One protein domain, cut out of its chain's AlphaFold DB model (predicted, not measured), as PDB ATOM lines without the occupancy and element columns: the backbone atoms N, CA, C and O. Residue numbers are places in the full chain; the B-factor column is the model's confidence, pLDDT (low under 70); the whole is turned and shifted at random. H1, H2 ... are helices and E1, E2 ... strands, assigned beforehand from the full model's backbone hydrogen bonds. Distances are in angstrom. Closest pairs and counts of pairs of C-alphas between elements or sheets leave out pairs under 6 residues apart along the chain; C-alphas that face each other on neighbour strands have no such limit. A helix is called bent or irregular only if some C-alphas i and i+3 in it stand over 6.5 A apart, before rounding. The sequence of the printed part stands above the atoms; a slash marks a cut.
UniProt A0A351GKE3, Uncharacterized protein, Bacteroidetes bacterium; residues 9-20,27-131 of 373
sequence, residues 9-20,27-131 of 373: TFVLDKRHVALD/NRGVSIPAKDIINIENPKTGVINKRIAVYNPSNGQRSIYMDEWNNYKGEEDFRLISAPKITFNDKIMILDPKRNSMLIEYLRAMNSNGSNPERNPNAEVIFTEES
ATOM      1  N   THR A   9      -7.424  44.463 -58.153       89.44
ATOM      2  CA  THR A   9      -7.982  44.096 -59.452       89.44
ATOM      3  C   THR A   9      -8.843  45.234 -59.981       89.44
ATOM      4  O   THR A   9      -9.738  45.725 -59.301       89.44
ATOM      5  N   PHE A  10      -8.586  45.644 -61.220       89.88
ATOM      6  CA  PHE A  10      -9.441  46.557 -61.972       89.88
ATOM      7  C   PHE A  10     -10.055  45.814 -63.157       89.88
ATOM      8  O   PHE A  10      -9.354  45.097 -63.877       89.88
ATOM      9  N   VAL A  11     -11.350  46.007 -63.387       89.75
ATOM     10  CA  VAL A  11     -12.121  45.303 -64.420       89.75
ATOM     11  C   VAL A  11     -12.767  46.317 -65.357       89.75
ATOM     12  O   VAL A  11     -13.307  47.324 -64.905       89.75
ATOM     13  N   LEU A  12     -12.712  46.074 -66.670       87.88
ATOM     14  CA  LEU A  12     -13.390  46.917 -67.660       87.88
ATOM     15  C   LEU A  12     -14.918  46.818 -67.541       87.88
ATOM     16  O   LEU A  12     -15.473  45.726 -67.398       87.88
ATOM     17  N   ASP A  13     -15.599  47.949 -67.713       82.62
ATOM     18  CA  ASP A  13     -17.058  48.017 -67.781       82.62
ATOM     19  C   ASP A  13     -17.575  47.218 -68.994       82.62
ATOM     20  O   ASP A  13     -17.042  47.303 -70.106       82.62
ATOM     21  N   LYS A  14     -18.669  46.472 -68.795       68.06
ATOM     22  CA  LYS A  14     -19.381  45.673 -69.805       68.06
ATOM     23  C   LYS A  14     -19.725  46.459 -71.076       68.06
ATOM     24  O   LYS A  14     -19.812  45.856 -72.144       68.06
ATOM     25  N   ARG A  15     -19.903  47.784 -71.009       65.69
ATOM     26  CA  ARG A  15     -20.172  48.623 -72.200       65.69
ATOM     27  C   ARG A  15     -18.977  48.727 -73.149       65.69
ATOM     28  O   ARG A  15     -19.159  48.819 -74.359       65.69
ATOM     29  N   HIS A  16     -17.766  48.607 -72.618       61.72
ATOM     30  CA  HIS A  16     -16.512  48.673 -73.370       61.72
ATOM     31  C   HIS A  16     -16.042  47.291 -73.857       61.72
ATOM     32  O   HIS A  16     -14.940  47.139 -74.383       61.72
ATOM     33  N   VAL A  17     -16.897  46.271 -73.713       56.31
ATOM     34  CA  VAL A  17     -16.631  44.865 -74.055       56.31
ATOM     35  C   VAL A  17     -17.100  44.497 -75.476       56.31
ATOM     36  O   VAL A  17     -17.068  43.323 -75.841       56.31
ATOM     37  N   ALA A  18     -17.507  45.458 -76.314       49.59
ATOM     38  CA  ALA A  18     -17.988  45.177 -77.670       49.59
ATOM     39  C   ALA A  18     -16.932  44.422 -78.514       49.59
ATOM     40  O   ALA A  18     -15.939  44.979 -78.980       49.59
ATOM     41  N   LEU A  19     -17.158  43.117 -78.679       50.00
ATOM     42  CA  LEU A  19     -16.344  42.193 -79.460       50.00
ATOM     43  C   LEU A  19     -16.695  42.357 -80.943       50.00
ATOM     44  O   LEU A  19     -17.826  42.078 -81.330       50.00
ATOM     45  N   ASP A  20     -15.727  42.729 -81.783       46.66
ATOM     46  CA  ASP A  20     -15.785  42.397 -83.210       46.66
ATOM     47  C   ASP A  20     -15.365  40.920 -83.360       46.66
ATOM     48  O   ASP A  20     -14.191  40.589 -83.143       46.66
ATOM     49  N   ASN A  27      -3.683  41.451 -79.661       49.06
ATOM     50  CA  ASN A  27      -3.980  41.901 -78.294       49.06
ATOM     51  C   ASN A  27      -5.294  42.691 -78.179       49.06
ATOM     52  O   ASN A  27      -5.373  43.850 -78.586       49.06
ATOM     53  N   ARG A  28      -6.322  42.060 -77.597       59.31
ATOM     54  CA  ARG A  28      -7.654  42.641 -77.346       59.31
ATOM     55  C   ARG A  28      -7.632  43.530 -76.098       59.31
ATOM     56  O   ARG A  28      -8.391  43.308 -75.160       59.31
ATOM     57  N   GLY A  29      -6.701  44.477 -76.061       65.62
ATOM     58  CA  GLY A  29      -6.516  45.355 -74.917       65.62
ATOM     59  C   GLY A  29      -7.244  46.680 -75.090       65.62
ATOM     60  O   GLY A  29      -7.048  47.356 -76.101       65.62
ATOM     61  N   VAL A  30      -8.044  47.085 -74.103       79.06
ATOM     62  CA  VAL A  30      -8.513  48.478 -74.026       79.06
ATOM     63  C   VAL A  30      -7.386  49.297 -73.413       79.06
ATOM     64  O   VAL A  30      -6.905  48.996 -72.322       79.06
ATOM     65  N   SER A  31      -6.922  50.295 -74.160       83.50
ATOM     66  CA  SER A  31      -5.879  51.217 -73.718       83.50
ATOM     67  C   SER A  31      -6.505  52.524 -73.262       83.50
ATOM     68  O   SER A  31      -7.214  53.161 -74.038       83.50
ATOM     69  N   ILE A  32      -6.189  52.948 -72.046       86.75
ATOM     70  CA  ILE A  32      -6.580  54.250 -71.505       86.75
ATOM     71  C   ILE A  32      -5.369  55.192 -71.462       86.75
ATOM     72  O   ILE A  32      -4.220  54.733 -71.364       86.75
ATOM     73  N   PRO A  33      -5.590  56.512 -71.579       85.69
ATOM     74  CA  PRO A  33      -4.512  57.480 -71.452       85.69
ATOM     75  C   PRO A  33      -3.953  57.481 -70.024       85.69
ATOM     76  O   PRO A  33      -4.700  57.436 -69.047       85.69
ATOM     77  N   ALA A  34      -2.632  57.608 -69.898       87.00
ATOM     78  CA  ALA A  34      -1.965  57.860 -68.620       87.00
ATOM     79  C   ALA A  34      -1.927  59.357 -68.260       87.00
ATOM     80  O   ALA A  34      -0.991  59.811 -67.607       87.00
ATOM     81  N   LYS A  35      -2.919  60.126 -68.724       88.06
ATOM     82  CA  LYS A  35      -3.157  61.524 -68.366       88.06
ATOM     83  C   LYS A  35      -4.659  61.756 -68.202       88.06
ATOM     84  O   LYS A  35      -5.416  61.411 -69.108       88.06
ATOM     85  N   ASP A  36      -5.060  62.394 -67.106       85.25
ATOM     86  CA  ASP A  36      -6.449  62.786 -66.824       85.25
ATOM     87  C   ASP A  36      -6.503  64.120 -66.049       85.25
ATOM     88  O   ASP A  36      -5.510  64.560 -65.460       85.25
ATOM     89  N   ILE A  37      -7.656  64.791 -66.076       85.06
ATOM     90  CA  ILE A  37      -7.942  66.000 -65.290       85.06
ATOM     91  C   ILE A  37      -8.861  65.601 -64.140       85.06
ATOM     92  O   ILE A  37     -10.068  65.457 -64.318       85.06
ATOM     93  N   ILE A  38      -8.286  65.437 -62.959       84.62
ATOM     94  CA  ILE A  38      -8.952  64.914 -61.771       84.62
ATOM     95  C   ILE A  38      -9.555  66.061 -60.967       84.62
ATOM     96  O   ILE A  38      -8.934  67.112 -60.788       84.62
ATOM     97  N   ASN A  39     -10.773  65.852 -60.488       80.94
ATOM     98  CA  ASN A  39     -11.410  66.717 -59.510       80.94
ATOM     99  C   ASN A  39     -10.946  66.296 -58.111       80.94
ATOM    100  O   ASN A  39     -11.038  65.122 -57.785       80.94
ATOM    101  N   ILE A  40     -10.467  67.244 -57.309       76.31
ATOM    102  CA  ILE A  40     -10.158  67.038 -55.893       76.31
ATOM    103  C   ILE A  40     -10.996  68.010 -55.085       76.31
ATOM    104  O   ILE A  40     -10.877  69.229 -55.249       76.31
ATOM    105  N   GLU A  41     -11.834  67.482 -54.206       76.50
ATOM    106  CA  GLU A  41     -12.615  68.305 -53.296       76.50
ATOM    107  C   GLU A  41     -11.747  68.768 -52.122       76.50
ATOM    108  O   GLU A  41     -11.038  67.988 -51.486       76.50
ATOM    109  N   ASN A  42     -11.774  70.065 -51.810       71.94
ATOM    110  CA  ASN A  42     -11.153  70.550 -50.587       71.94
ATOM    111  C   ASN A  42     -12.055  70.206 -49.387       71.94
ATOM    112  O   ASN A  42     -13.112  70.826 -49.245       71.94
ATOM    113  N   PRO A  43     -11.624  69.333 -48.459       68.69
ATOM    114  CA  PRO A  43     -12.471  68.846 -47.369       68.69
ATOM    115  C   PRO A  43     -12.907  69.940 -46.382       68.69
ATOM    116  O   PRO A  43     -13.824  69.734 -45.597       68.69
ATOM    117  N   LYS A  44     -12.253  71.112 -46.389       72.56
ATOM    118  CA  LYS A  44     -12.609  72.247 -45.519       72.56
ATOM    119  C   LYS A  44     -13.561  73.241 -46.174       72.56
ATOM    120  O   LYS A  44     -14.230  73.980 -45.459       72.56
ATOM    121  N   THR A  45     -13.568  73.326 -47.503       75.31
ATOM    122  CA  THR A  45     -14.304  74.374 -48.229       75.31
ATOM    123  C   THR A  45     -15.343  73.828 -49.204       75.31
ATOM    124  O   THR A  45     -16.110  74.624 -49.735       75.31
ATOM    125  N   GLY A  46     -15.355  72.518 -49.482       71.56
ATOM    126  CA  GLY A  46     -16.218  71.882 -50.489       71.56
ATOM    127  C   GLY A  46     -15.932  72.333 -51.929       71.56
ATOM    128  O   GLY A  46     -16.706  72.079 -52.846       71.56
ATOM    129  N   VAL A  47     -14.835  73.069 -52.146       77.88
ATOM    130  CA  VAL A  47     -14.471  73.596 -53.467       77.88
ATOM    131  C   VAL A  47     -13.744  72.508 -54.242       77.88
ATOM    132  O   VAL A  47     -12.719  72.004 -53.783       77.88
ATOM    133  N   ILE A  48     -14.250  72.192 -55.435       74.25
ATOM    134  CA  ILE A  48     -13.627  71.246 -56.360       74.25
ATOM    135  C   ILE A  48     -12.484  71.942 -57.107       74.25
ATOM    136  O   ILE A  48     -12.709  72.823 -57.940       74.25
ATOM    137  N   ASN A  49     -11.255  71.515 -56.837       79.75
ATOM    138  CA  ASN A  49     -10.062  71.923 -57.567       79.75
ATOM    139  C   ASN A  49      -9.748  70.904 -58.662       79.75
ATOM    140  O   ASN A  49      -9.781  69.700 -58.429       79.75
ATOM    141  N   LYS A  50      -9.400  71.375 -59.859       81.25
ATOM    142  CA  LYS A  50      -8.967  70.498 -60.952       81.25
ATOM    143  C   LYS A  50      -7.453  70.361 -60.938       81.25
ATOM    144  O   LYS A  50      -6.753  71.369 -61.011       81.25
ATOM    145  N   ARG A  51      -6.950  69.129 -60.897       84.50
ATOM    146  CA  ARG A  51      -5.522  68.811 -61.009       84.50
ATOM    147  C   ARG A  51      -5.276  67.916 -62.207       84.50
ATOM    148  O   ARG A  51      -6.115  67.110 -62.587       84.50
ATOM    149  N   ILE A  52      -4.109  68.066 -62.816       84.12
ATOM    150  CA  ILE A  52      -3.686  67.198 -63.914       84.12
ATOM    151  C   ILE A  52      -2.899  66.051 -63.294       84.12
ATOM    152  O   ILE A  52      -1.856  66.284 -62.679       84.12
ATOM    153  N   ALA A  53      -3.398  64.832 -63.466       84.81
ATOM    154  CA  ALA A  53      -2.698  63.631 -63.051       84.81
ATOM    155  C   ALA A  53      -2.117  62.912 -64.258       84.81
ATOM    156  O   ALA A  53      -2.764  62.793 -65.301       84.81
ATOM    157  N   VAL A  54      -0.884  62.438 -64.116       86.12
ATOM    158  CA  VAL A  54      -0.153  61.737 -65.163       86.12
ATOM    159  C   VAL A  54       0.634  60.597 -64.548       86.12
ATOM    160  O   VAL A  54       1.403  60.796 -63.611       86.12
ATOM    161  N   TYR A  55       0.484  59.407 -65.117       85.69
ATOM    162  CA  TYR A  55       1.273  58.247 -64.735       85.69
ATOM    163  C   TYR A  55       2.437  58.050 -65.708       85.69
ATOM    164  O   TYR A  55       2.227  57.834 -66.901       85.69
ATOM    165  N   ASN A  56       3.678  58.088 -65.207       82.88
ATOM    166  CA  ASN A  56       4.855  57.727 -65.994       82.88
ATOM    167  C   ASN A  56       5.860  56.882 -65.173       82.88
ATOM    168  O   ASN A  56       6.567  57.415 -64.313       82.88
ATOM    169  N   PRO A  57       5.975  55.566 -65.447       74.06
ATOM    170  CA  PRO A  57       6.815  54.656 -64.668       74.06
ATOM    171  C   PRO A  57       8.319  54.872 -64.880       74.06
ATOM    172  O   PRO A  57       9.117  54.426 -64.058       74.06
ATOM    173  N   SER A  58       8.734  55.548 -65.956       67.06
ATOM    174  CA  SER A  58      10.148  55.653 -66.341       67.06
ATOM    175  C   SER A  58      10.953  56.657 -65.510       67.06
ATOM    176  O   SER A  58      12.176  56.690 -65.620       67.06
ATOM    177  N   ASN A  59      10.295  57.473 -64.678       62.97
ATOM    178  CA  ASN A  59      10.874  58.752 -64.247       62.97
ATOM    179  C   ASN A  59      11.024  58.923 -62.729       62.97
ATOM    180  O   ASN A  59      11.289  60.033 -62.272       62.97
ATOM    181  N   GLY A  60      10.860  57.851 -61.940       63.91
ATOM    182  CA  GLY A  60      11.049  57.894 -60.480       63.91
ATOM    183  C   GLY A  60      10.159  58.927 -59.776       63.91
ATOM    184  O   GLY A  60      10.557  59.507 -58.763       63.91
ATOM    185  N   GLN A  61       8.988  59.210 -60.355       69.81
ATOM    186  CA  GLN A  61       8.029  60.173 -59.830       69.81
ATOM    187  C   GLN A  61       7.577  59.753 -58.429       69.81
ATOM    188  O   GLN A  61       7.359  58.575 -58.160       69.81
ATOM    189  N   ARG A  62       7.455  60.735 -57.532       75.25
ATOM    190  CA  ARG A  62       6.925  60.529 -56.174       75.25
ATOM    191  C   ARG A  62       5.423  60.794 -56.074       75.25
ATOM    192  O   ARG A  62       4.851  60.522 -55.032       75.25
ATOM    193  N   SER A  63       4.831  61.362 -57.124       83.81
ATOM    194  CA  SER A  63       3.429  61.764 -57.173       83.81
ATOM    195  C   SER A  63       2.897  61.689 -58.600       83.81
ATOM    196  O   SER A  63       3.629  61.968 -59.558       83.81
ATOM    197  N   ILE A  64       1.614  61.349 -58.721       86.69
ATOM    198  CA  ILE A  64       0.857  61.371 -59.976       86.69
ATOM    199  C   ILE A  64       0.436  62.791 -60.375       86.69
ATOM    200  O   ILE A  64       0.078  63.009 -61.529       86.69
ATOM    201  N   TYR A  65       0.477  63.760 -59.455       87.38
ATOM    202  CA  TYR A  65      -0.024  65.113 -59.683       87.38
ATOM    203  C   TYR A  65       1.059  66.043 -60.225       87.38
ATOM    204  O   TYR A  65       2.132  66.196 -59.642       87.38
ATOM    205  N   MET A  66       0.764  66.690 -61.351       83.00
ATOM    206  CA  MET A  66       1.738  67.474 -62.115       83.00
ATOM    207  C   MET A  66       2.277  68.703 -61.364       83.00
ATOM    208  O   MET A  66       3.428  69.089 -61.543       83.00
ATOM    209  N   ASP A  67       1.462  69.318 -60.515       82.31
ATOM    210  CA  ASP A  67       1.810  70.464 -59.666       82.31
ATOM    211  C   ASP A  67       2.734  70.099 -58.489       82.31
ATOM    212  O   ASP A  67       3.377  70.979 -57.923       82.31
ATOM    213  N   GLU A  68       2.872  68.812 -58.161       83.44
ATOM    214  CA  GLU A  68       3.827  68.310 -57.159       83.44
ATOM    215  C   GLU A  68       5.175  67.903 -57.775       83.44
ATOM    216  O   GLU A  68       6.081  67.422 -57.087       83.44
ATOM    217  N   TRP A  69       5.339  68.064 -59.090       82.00
ATOM    218  CA  TRP A  69       6.553  67.652 -59.773       82.00
ATOM    219  C   TRP A  69       7.658  68.696 -59.664       82.00
ATOM    220  O   TRP A  69       7.567  69.807 -60.188       82.00
ATOM    221  N   ASN A  70       8.793  68.277 -59.106       76.94
ATOM    222  CA  ASN A  70      10.016  69.070 -59.157       76.94
ATOM    223  C   ASN A  70      10.421  69.344 -60.618       76.94
ATOM    224  O   ASN A  70      10.376  68.443 -61.470       76.94
ATOM    225  N   ASN A  71      10.858  70.579 -60.885       75.12
ATOM    226  CA  ASN A  71      11.381  71.040 -62.177       75.12
ATOM    227  C   ASN A  71      10.420  70.823 -63.363       75.12
ATOM    228  O   ASN A  71      10.860  70.425 -64.442       75.12
ATOM    229  N   TYR A  72       9.115  71.030 -63.164       77.12
ATOM    230  CA  TYR A  72       8.125  70.997 -64.243       77.12
ATOM    231  C   TYR A  72       8.454  72.018 -65.345       77.12
ATOM    232  O   TYR A  72       8.636  73.201 -65.062       77.12
ATOM    233  N   LYS A  73       8.545  71.553 -66.598       74.94
ATOM    234  CA  LYS A  73       8.929  72.378 -67.762       74.94
ATOM    235  C   LYS A  73       7.747  72.817 -68.636       74.94
ATOM    236  O   LYS A  73       7.944  73.176 -69.792       74.94
ATOM    237  N   GLY A  74       6.524  72.793 -68.111       75.94
ATOM    238  CA  GLY A  74       5.343  73.117 -68.913       75.94
ATOM    239  C   GLY A  74       4.972  71.989 -69.881       75.94
ATOM    240  O   GLY A  74       5.185  70.810 -69.601       75.94
ATOM    241  N   GLU A  75       4.399  72.341 -71.029       72.94
ATOM    242  CA  GLU A  75       3.911  71.376 -72.029       72.94
ATOM    243  C   GLU A  75       5.028  70.571 -72.711       72.94
ATOM    244  O   GLU A  75       4.791  69.458 -73.176       72.94
ATOM    245  N   GLU A  76       6.256  71.092 -72.711       73.44
ATOM    246  CA  GLU A  76       7.444  70.437 -73.274       73.44
ATOM    247  C   GLU A  76       8.074  69.407 -72.321       73.44
ATOM    248  O   GLU A  76       9.111  68.807 -72.618       73.44
ATOM    249  N   ASP A  77       7.478  69.201 -71.144       76.12
ATOM    250  CA  ASP A  77       7.987  68.244 -70.179       76.12
ATOM    251  C   ASP A  77       7.919  66.823 -70.752       76.12
ATOM    252  O   ASP A  77       6.843  66.272 -71.006       76.12
ATOM    253  N   PHE A  78       9.084  66.196 -70.935       75.69
ATOM    254  CA  PHE A  78       9.174  64.869 -71.542       75.69
ATOM    255  C   PHE A  78       8.331  63.829 -70.798       75.69
ATOM    256  O   PHE A  78       7.894  62.857 -71.408       75.69
ATOM    257  N   ARG A  79       8.083  64.024 -69.496       75.25
ATOM    258  CA  ARG A  79       7.257  63.133 -68.673       75.25
ATOM    259  C   ARG A  79       5.808  63.094 -69.160       75.25
ATOM    260  O   ARG A  79       5.183  62.040 -69.069       75.25
ATOM    261  N   LEU A  80       5.307  64.207 -69.703       75.25
ATOM    262  CA  LEU A  80       3.992  64.303 -70.342       75.25
ATOM    263  C   LEU A  80       3.996  63.653 -71.727       75.25
ATOM    264  O   LEU A  80       3.086  62.900 -72.061       75.25
ATOM    265  N   ILE A  81       5.033  63.934 -72.519       77.69
ATOM    266  CA  ILE A  81       5.150  63.483 -73.914       77.69
ATOM    267  C   ILE A  81       5.347  61.960 -73.986       77.69
ATOM    268  O   ILE A  81       4.816  61.297 -74.872       77.69
ATOM    269  N   SER A  82       6.100  61.400 -73.037       77.38
ATOM    270  CA  SER A  82       6.439  59.974 -72.955       77.38
ATOM    271  C   SER A  82       5.470  59.145 -72.108       77.38
ATOM    272  O   SER A  82       5.760  57.981 -71.833       77.38
ATOM    273  N   ALA A  83       4.347  59.719 -71.662       79.25
ATOM    274  CA  ALA A  83       3.395  59.001 -70.824       79.25
ATOM    275  C   ALA A  83       2.884  57.744 -71.564       79.25
ATOM    276  O   ALA A  83       2.388  57.853 -72.694       79.25
ATOM    277  N   PRO A  84       3.030  56.538 -70.982       81.81
ATOM    278  CA  PRO A  84       2.640  55.308 -71.654       81.81
ATOM    279  C   PRO A  84       1.119  55.211 -71.792       81.81
ATOM    280  O   PRO A  84       0.354  55.890 -71.115       81.81
ATOM    281  N   LYS A  85       0.656  54.298 -72.645       83.56
ATOM    282  CA  LYS A  85      -0.740  53.854 -72.597       83.56
ATOM    283  C   LYS A  85      -0.877  52.774 -71.529       83.56
ATOM    284  O   LYS A  85      -0.038  51.878 -71.459       83.56
ATOM    285  N   ILE A  86      -1.927  52.856 -70.719       87.00
ATOM    286  CA  ILE A  86      -2.253  51.823 -69.735       87.00
ATOM    287  C   ILE A  86      -3.215  50.845 -70.406       87.00
ATOM    288  O   ILE A  86      -4.289  51.248 -70.845       87.00
ATOM    289  N   THR A  87      -2.828  49.575 -70.514       85.94
ATOM    290  CA  THR A  87      -3.580  48.567 -71.278       85.94
ATOM    291  C   THR A  87      -4.175  47.513 -70.357       85.94
ATOM    292  O   THR A  87      -3.445  46.847 -69.627       85.94
ATOM    293  N   PHE A  88      -5.488  47.319 -70.439       85.25
ATOM    294  CA  PHE A  88      -6.192  46.207 -69.803       85.25
ATOM    295  C   PHE A  88      -6.126  44.991 -70.715       85.25
ATOM    296  O   PHE A  88      -6.712  45.008 -71.795       85.25
ATOM    297  N   ASN A  89      -5.430  43.939 -70.290       81.81
ATOM    298  CA  ASN A  89      -5.352  42.694 -71.050       81.81
ATOM    299  C   ASN A  89      -6.520  41.791 -70.651       81.81
ATOM    300  O   ASN A  89      -6.788  41.611 -69.470       81.81
ATOM    301  N   ASP A  90      -7.249  41.256 -71.632       78.25
ATOM    302  CA  ASP A  90      -8.396  40.368 -71.389       78.25
ATOM    303  C   ASP A  90      -9.432  40.934 -70.400       78.25
ATOM    304  O   ASP A  90     -10.092  40.199 -69.670       78.25
ATOM    305  N   LYS A  91      -9.620  42.261 -70.440       82.44
ATOM    306  CA  LYS A  91     -10.576  43.044 -69.634       82.44
ATOM    307  C   LYS A  91     -10.236  43.213 -68.156       82.44
ATOM    308  O   LYS A  91     -10.996  43.880 -67.461       82.44
ATOM    309  N   ILE A  92      -9.125  42.656 -67.686       85.38
ATOM    310  CA  ILE A  92      -8.746  42.691 -66.274       85.38
ATOM    311  C   ILE A  92      -7.321  43.242 -66.145       85.38
ATOM    312  O   ILE A  92      -6.455  43.022 -66.991       85.38
ATOM    313  N   MET A  93      -7.067  43.982 -65.072       88.75
ATOM    314  CA  MET A  93      -5.736  44.409 -64.670       88.75
ATOM    315  C   MET A  93      -5.521  44.051 -63.207       88.75
ATOM    316  O   MET A  93      -6.184  44.593 -62.330       88.75
ATOM    317  N   ILE A  94      -4.584  43.140 -62.956       89.19
ATOM    318  CA  ILE A  94      -4.209  42.703 -61.610       89.19
ATOM    319  C   ILE A  94      -2.875  43.358 -61.271       89.19
ATOM    320  O   ILE A  94      -1.888  43.162 -61.984       89.19
ATOM    321  N   LEU A  95      -2.849  44.151 -60.204       89.62
ATOM    322  CA  LEU A  95      -1.686  44.920 -59.774       89.62
ATOM    323  C   LEU A  95      -1.239  44.494 -58.377       89.62
ATOM    324  O   LEU A  95      -2.055  44.244 -57.491       89.62
ATOM    325  N   ASP A  96       0.077  44.440 -58.177       89.44
ATOM    326  CA  ASP A  96       0.686  44.238 -56.862       89.44
ATOM    327  C   ASP A  96       0.842  45.608 -56.173       89.44
ATOM    328  O   ASP A  96       1.589  46.452 -56.686       89.44
ATOM    329  N   PRO A  97       0.190  45.851 -55.017       87.38
ATOM    330  CA  PRO A  97       0.295  47.108 -54.275       87.38
ATOM    331  C   PRO A  97       1.727  47.579 -54.019       87.38
ATOM    332  O   PRO A  97       1.996  48.779 -54.072       87.38
ATOM    333  N   LYS A  98       2.670  46.653 -53.793       85.94
ATOM    334  CA  LYS A  98       4.067  46.995 -53.483       85.94
ATOM    335  C   LYS A  98       4.827  47.493 -54.698       85.94
ATOM    336  O   LYS A  98       5.722  48.324 -54.572       85.94
ATOM    337  N   ARG A  99       4.506  46.951 -55.872       86.12
ATOM    338  CA  ARG A  99       5.214  47.245 -57.126       86.12
ATOM    339  C   ARG A  99       4.550  48.362 -57.916       86.12
ATOM    340  O   ARG A  99       5.226  49.073 -58.652       86.12
ATOM    341  N   ASN A 100       3.236  48.500 -57.780       88.12
ATOM    342  CA  ASN A 100       2.404  49.332 -58.635       88.12
ATOM    343  C   ASN A 100       1.630  50.402 -57.856       88.12
ATOM    344  O   ASN A 100       0.625  50.890 -58.366       88.12
ATOM    345  N   SER A 101       2.091  50.801 -56.666       88.44
ATOM    346  CA  SER A 101       1.418  51.793 -55.811       88.44
ATOM    347  C   SER A 101       1.005  53.062 -56.566       88.44
ATOM    348  O   SER A 101      -0.157  53.448 -56.518       88.44
ATOM    349  N   MET A 102       1.916  53.647 -57.348       86.94
ATOM    350  CA  MET A 102       1.655  54.864 -58.129       86.94
ATOM    351  C   MET A 102       0.648  54.645 -59.268       86.94
ATOM    352  O   MET A 102      -0.143  55.530 -59.581       86.94
ATOM    353  N   LEU A 103       0.655  53.464 -59.895       89.88
ATOM    354  CA  LEU A 103      -0.336  53.124 -60.919       89.88
ATOM    355  C   LEU A 103      -1.718  52.925 -60.290       89.88
ATOM    356  O   LEU A 103      -2.709  53.375 -60.849       89.88
ATOM    357  N   ILE A 104      -1.782  52.275 -59.127       91.19
ATOM    358  CA  ILE A 104      -3.026  52.066 -58.378       91.19
ATOM    359  C   ILE A 104      -3.601  53.410 -57.929       91.19
ATOM    360  O   ILE A 104      -4.791  53.643 -58.109       91.19
ATOM    361  N   GLU A 105      -2.766  54.306 -57.399       90.25
ATOM    362  CA  GLU A 105      -3.169  55.667 -57.028       90.25
ATOM    363  C   GLU A 105      -3.730  56.424 -58.236       90.25
ATOM    364  O   GLU A 105      -4.825  56.980 -58.166       90.25
ATOM    365  N   TYR A 106      -3.031  56.359 -59.374       90.88
ATOM    366  CA  TYR A 106      -3.496  56.959 -60.619       90.88
ATOM    367  C   TYR A 106      -4.857  56.397 -61.052       90.88
ATOM    368  O   TYR A 106      -5.794  57.164 -61.259       90.88
ATOM    369  N   LEU A 107      -4.998  55.070 -61.141       92.00
ATOM    370  CA  LEU A 107      -6.237  54.412 -61.569       92.00
ATOM    371  C   LEU A 107      -7.411  54.700 -60.628       92.00
ATOM    372  O   LEU A 107      -8.530  54.881 -61.102       92.00
ATOM    373  N   ARG A 108      -7.169  54.785 -59.316       92.12
ATOM    374  CA  ARG A 108      -8.200  55.133 -58.331       92.12
ATOM    375  C   ARG A 108      -8.718  56.550 -58.514       92.12
ATOM    376  O   ARG A 108      -9.921  56.753 -58.402       92.12
ATOM    377  N   ALA A 109      -7.833  57.489 -58.830       90.31
ATOM    378  CA  ALA A 109      -8.165  58.900 -58.947       90.31
ATOM    379  C   ALA A 109      -8.748  59.287 -60.329       90.31
ATOM    380  O   ALA A 109      -9.341  60.354 -60.473       90.31
ATOM    381  N   MET A 110      -8.625  58.437 -61.356       89.94
ATOM    382  CA  MET A 110      -9.166  58.721 -62.694       89.94
ATOM    383  C   MET A 110     -10.686  58.925 -62.705       89.94
ATOM    384  O   MET A 110     -11.438  58.248 -62.005       89.94
ATOM    385  N   ASN A 111     -11.162  59.784 -63.608       89.69
ATOM    386  CA  ASN A 111     -12.593  59.946 -63.877       89.69
ATOM    387  C   ASN A 111     -13.195  58.745 -64.612       89.69
ATOM    388  O   ASN A 111     -14.408  58.550 -64.597       89.69
ATOM    389  N   SER A 112     -12.362  57.957 -65.289       89.19
ATOM    390  CA  SER A 112     -12.787  56.732 -65.968       89.19
ATOM    391  C   SER A 112     -13.023  55.556 -65.015       89.19
ATOM    392  O   SER A 112     -13.577  54.545 -65.449       89.19
ATOM    393  N   ASN A 113     -12.625  55.686 -63.744       91.06
ATOM    394  CA  ASN A 113     -12.882  54.699 -62.705       91.06
ATOM    395  C   ASN A 113     -14.268  54.922 -62.091       91.06
ATOM    396  O   ASN A 113     -14.498  55.918 -61.409       91.06
ATOM    397  N   GLY A 114     -15.188  53.983 -62.290       86.94
ATOM    398  CA  GLY A 114     -16.524  54.046 -61.697       86.94
ATOM    399  C   GLY A 114     -16.524  53.914 -60.171       86.94
ATOM    400  O   GLY A 114     -17.467  54.373 -59.536       86.94
ATOM    401  N   SER A 115     -15.463  53.355 -59.577       87.62
ATOM    402  CA  SER A 115     -15.310  53.242 -58.120       87.62
ATOM    403  C   SER A 115     -14.774  54.525 -57.463       87.62
ATOM    404  O   SER A 115     -14.646  54.561 -56.241       87.62
ATOM    405  N   ASN A 116     -14.439  55.566 -58.238       88.69
ATOM    406  CA  ASN A 116     -13.935  56.838 -57.720       88.69
ATOM    407  C   ASN A 116     -15.091  57.751 -57.250       88.69
ATOM    408  O   ASN A 116     -15.886  58.178 -58.092       88.69
ATOM    409  N   PRO A 117     -15.180  58.103 -55.951       84.38
ATOM    410  CA  PRO A 117     -16.234  58.981 -55.439       84.38
ATOM    411  C   PRO A 117     -16.102  60.440 -55.906       84.38
ATOM    412  O   PRO A 117     -17.112  61.119 -56.052       84.38
ATOM    413  N   GLU A 118     -14.887  60.920 -56.193       84.75
ATOM    414  CA  GLU A 118     -14.617  62.314 -56.605       84.75
ATOM    415  C   GLU A 118     -14.670  62.508 -58.130       84.75
ATOM    416  O   GLU A 118     -14.311  63.549 -58.685       84.75
ATOM    417  N   ARG A 119     -15.129  61.481 -58.841       85.75
ATOM    418  CA  ARG A 119     -15.240  61.456 -60.294       85.75
ATOM    419  C   ARG A 119     -16.104  62.595 -60.831       85.75
ATOM    420  O   ARG A 119     -17.182  62.894 -60.326       85.75
ATOM    421  N   ASN A 120     -15.696  63.154 -61.970       84.44
ATOM    422  CA  ASN A 120     -16.575  63.999 -62.772       84.44
ATOM    423  C   ASN A 120     -17.797  63.191 -63.271       84.44
ATOM    424  O   ASN A 120     -17.609  62.277 -64.081       84.44
ATOM    425  N   PRO A 121     -19.040  63.536 -62.876       83.44
ATOM    426  CA  PRO A 121     -20.235  62.766 -63.236       83.44
ATOM    427  C   PRO A 121     -20.498  62.727 -64.749       83.44
ATOM    428  O   PRO A 121     -21.157  61.810 -65.231       83.44
ATOM    429  N   ASN A 122     -19.954  63.688 -65.503       85.50
ATOM    430  CA  ASN A 122     -20.096  63.759 -66.959       85.50
ATOM    431  C   ASN A 122     -19.054  62.927 -67.724       85.50
ATOM    432  O   ASN A 122     -19.147  62.816 -68.946       85.50
ATOM    433  N   ALA A 123     -18.031  62.394 -67.050       85.25
ATOM    434  CA  ALA A 123     -17.058  61.520 -67.693       85.25
ATOM    435  C   ALA A 123     -17.680  60.146 -67.984       85.25
ATOM    436  O   ALA A 123     -18.685  59.769 -67.390       85.25
ATOM    437  N   GLU A 124     -17.076  59.356 -68.865       87.56
ATOM    438  CA  GLU A 124     -17.501  57.978 -69.139       87.56
ATOM    439  C   GLU A 124     -16.830  56.987 -68.168       87.56
ATOM    440  O   GLU A 124     -15.666  57.175 -67.816       87.56
ATOM    441  N   VAL A 125     -17.554  55.951 -67.712       90.06
ATOM    442  CA  VAL A 125     -16.972  54.848 -66.918       90.06
ATOM    443  C   VAL A 125     -16.348  53.853 -67.882       90.06
ATOM    444  O   VAL A 125     -17.051  53.294 -68.720       90.06
ATOM    445  N   ILE A 126     -15.050  53.598 -67.738       89.12
ATOM    446  CA  ILE A 126     -14.334  52.610 -68.555       89.12
ATOM    447  C   ILE A 126     -14.006  51.363 -67.732       89.12
ATOM    448  O   ILE A 126     -14.030  50.257 -68.268       89.12
ATOM    449  N   PHE A 127     -13.711  51.519 -66.440       91.44
ATOM    450  CA  PHE A 127     -13.350  50.420 -65.545       91.44
ATOM    451  C   PHE A 127     -13.794  50.692 -64.106       91.44
ATOM    452  O   PHE A 127     -14.142  51.820 -63.760       91.44
ATOM    453  N   THR A 128     -13.759  49.666 -63.262       91.44
ATOM    454  CA  THR A 128     -14.029  49.743 -61.820       91.44
ATOM    455  C   THR A 128     -13.005  48.922 -61.047       91.44
ATOM    456  O   THR A 128     -12.501  47.915 -61.548       91.44
ATOM    457  N   GLU A 129     -12.685  49.345 -59.826       90.69
ATOM    458  CA  GLU A 129     -11.928  48.524 -58.876       90.69
ATOM    459  C   GLU A 129     -12.845  47.437 -58.300       90.69
ATOM    460  O   GLU A 129     -13.916  47.753 -57.778       90.69
ATOM    461  N   GLU A 130     -12.431  46.176 -58.414       87.12
ATOM    462  CA  GLU A 130     -13.138  45.022 -57.861       87.12
ATOM    463  C   GLU A 130     -12.704  44.816 -56.406       87.12
ATOM    464  O   GLU A 130     -11.523  44.606 -56.111       87.12
ATOM    465  N   SER A 131     -13.665  44.880 -55.489       81.38
ATOM    466  CA  SER A 131     -13.442  44.634 -54.068       81.38
ATOM    467  C   SER A 131     -14.395  43.550 -53.600       81.38
ATOM    468  O   SER A 131     -15.569  43.812 -53.364       81.38
TER     469      SER A 131
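This is residues 9 to 20 and 27 to 131 of the 373 residues of an uncharacterized protein of Bacteroidetes bacterium (UniProt A0A351GKE3). The irregular helix H3 sits in the middle, between a small three-stranded sheet, E6, E1 and E7, and a longer two-stranded hairpin, E3 and E4, and comes near the hairpin with its later residues. E2 and E5 pair along one side as a bridge: E2 runs on into E3, and E5 leads by a tight link to E6, while H2 lies near the hairpin's E4 and H1 beyond E1. The printed part has 117 residues, with three named helices and seven named strands in the order E1 H1 E2 E3 E4 H2 E5 E6 H3 E7; the class is mixed, helices and strands, with 55 residues, under half, in named elements. The largest sheet runs E6 E1 E7, all antiparallel, and the pairs E2 with E5 and E3 with E4 are antiparallel too. The whole is compact, with a radius of gyration of the C-alphas of 14.7 A, and spans 43 by 34 by 28 A.

Start at the largest sheet, with inner strand E1, residues 9 to 12, and edge strands E6, residues 92 to 95, and E7, residues 127 to 130. Between E6 and E1, find N 10 and O 93 at 2.8 A, within hydrogen-bond range; between E1 and E7, find N 11 and O 128 at 2.9 A. H3, residues 97 to 109, is on this sheet at a height over the sheet of 9.3 A, in two layers, a helix on one face of a sheet. It lies over E6 and E1, and only just not over E7, on which 2 of its 13 C-alphas fall; on the local plane it runs slantwise to E1 at 33 degrees. E6, H3 and E7 form a split strand-helix-strand unit, two strands that run the same way with E1 between them, and its crossover is right-handed. H3 is irregular: C-alphas 99 and 102 are 8.5 A apart, and 7 of its 9 O i to N i+4 pairs are within hydrogen-bond range. Next look at E3, residues 35 to 41, and E4, residues 48 to 54, a hairpin at 152 degrees with N 38 and O 51 at 2.8 A. The closest C-alphas of E3 and H3 are those of Ile 38 and Ala 109, 6.7 A apart. E2, residues 30 to 33, runs on into E3 at 67 degrees, and its antiparallel neighbour is E5, residues 85 to 88, with N 32 and O 86 at 2.8 A. H2, residues 78 to 81, is apart from H3; the closest C-alphas of H2 and E4 are those of Leu 80 and Val 54, 7.1 A apart. H1, residues 14 to 17, is not on the three-stranded sheet and is apart from H3; H1 and H2 are too short for an O i to N i+4 pair.

Find C-alpha 9 at (-7.982, 44.096, -59.452), where E1 begins its 10.2 A. H3 starts at C-alpha 97, at (0.295, 47.108, -54.275), and covers 15.2 A. E3 is 19.0 A long and E4 18.7 A. E7 ends at C-alpha 130, at (-13.138, 45.022, -57.861).

The C-alphas farthest apart are those of Asp 20 and Lys 44, at 48.2 A. Residues 21 to 26 are not printed, and C-alphas 20 and 27 stand 12.8 A apart across this cut. The long links are E4 to H2, residues 55 to 77, and H3 to E7, residues 110 to 126. The mean pLDDT of the printed part is 80.8, and the model's confidence is under 70 at residues 14 to 20, 27 to 29, 43 and 58 to 61.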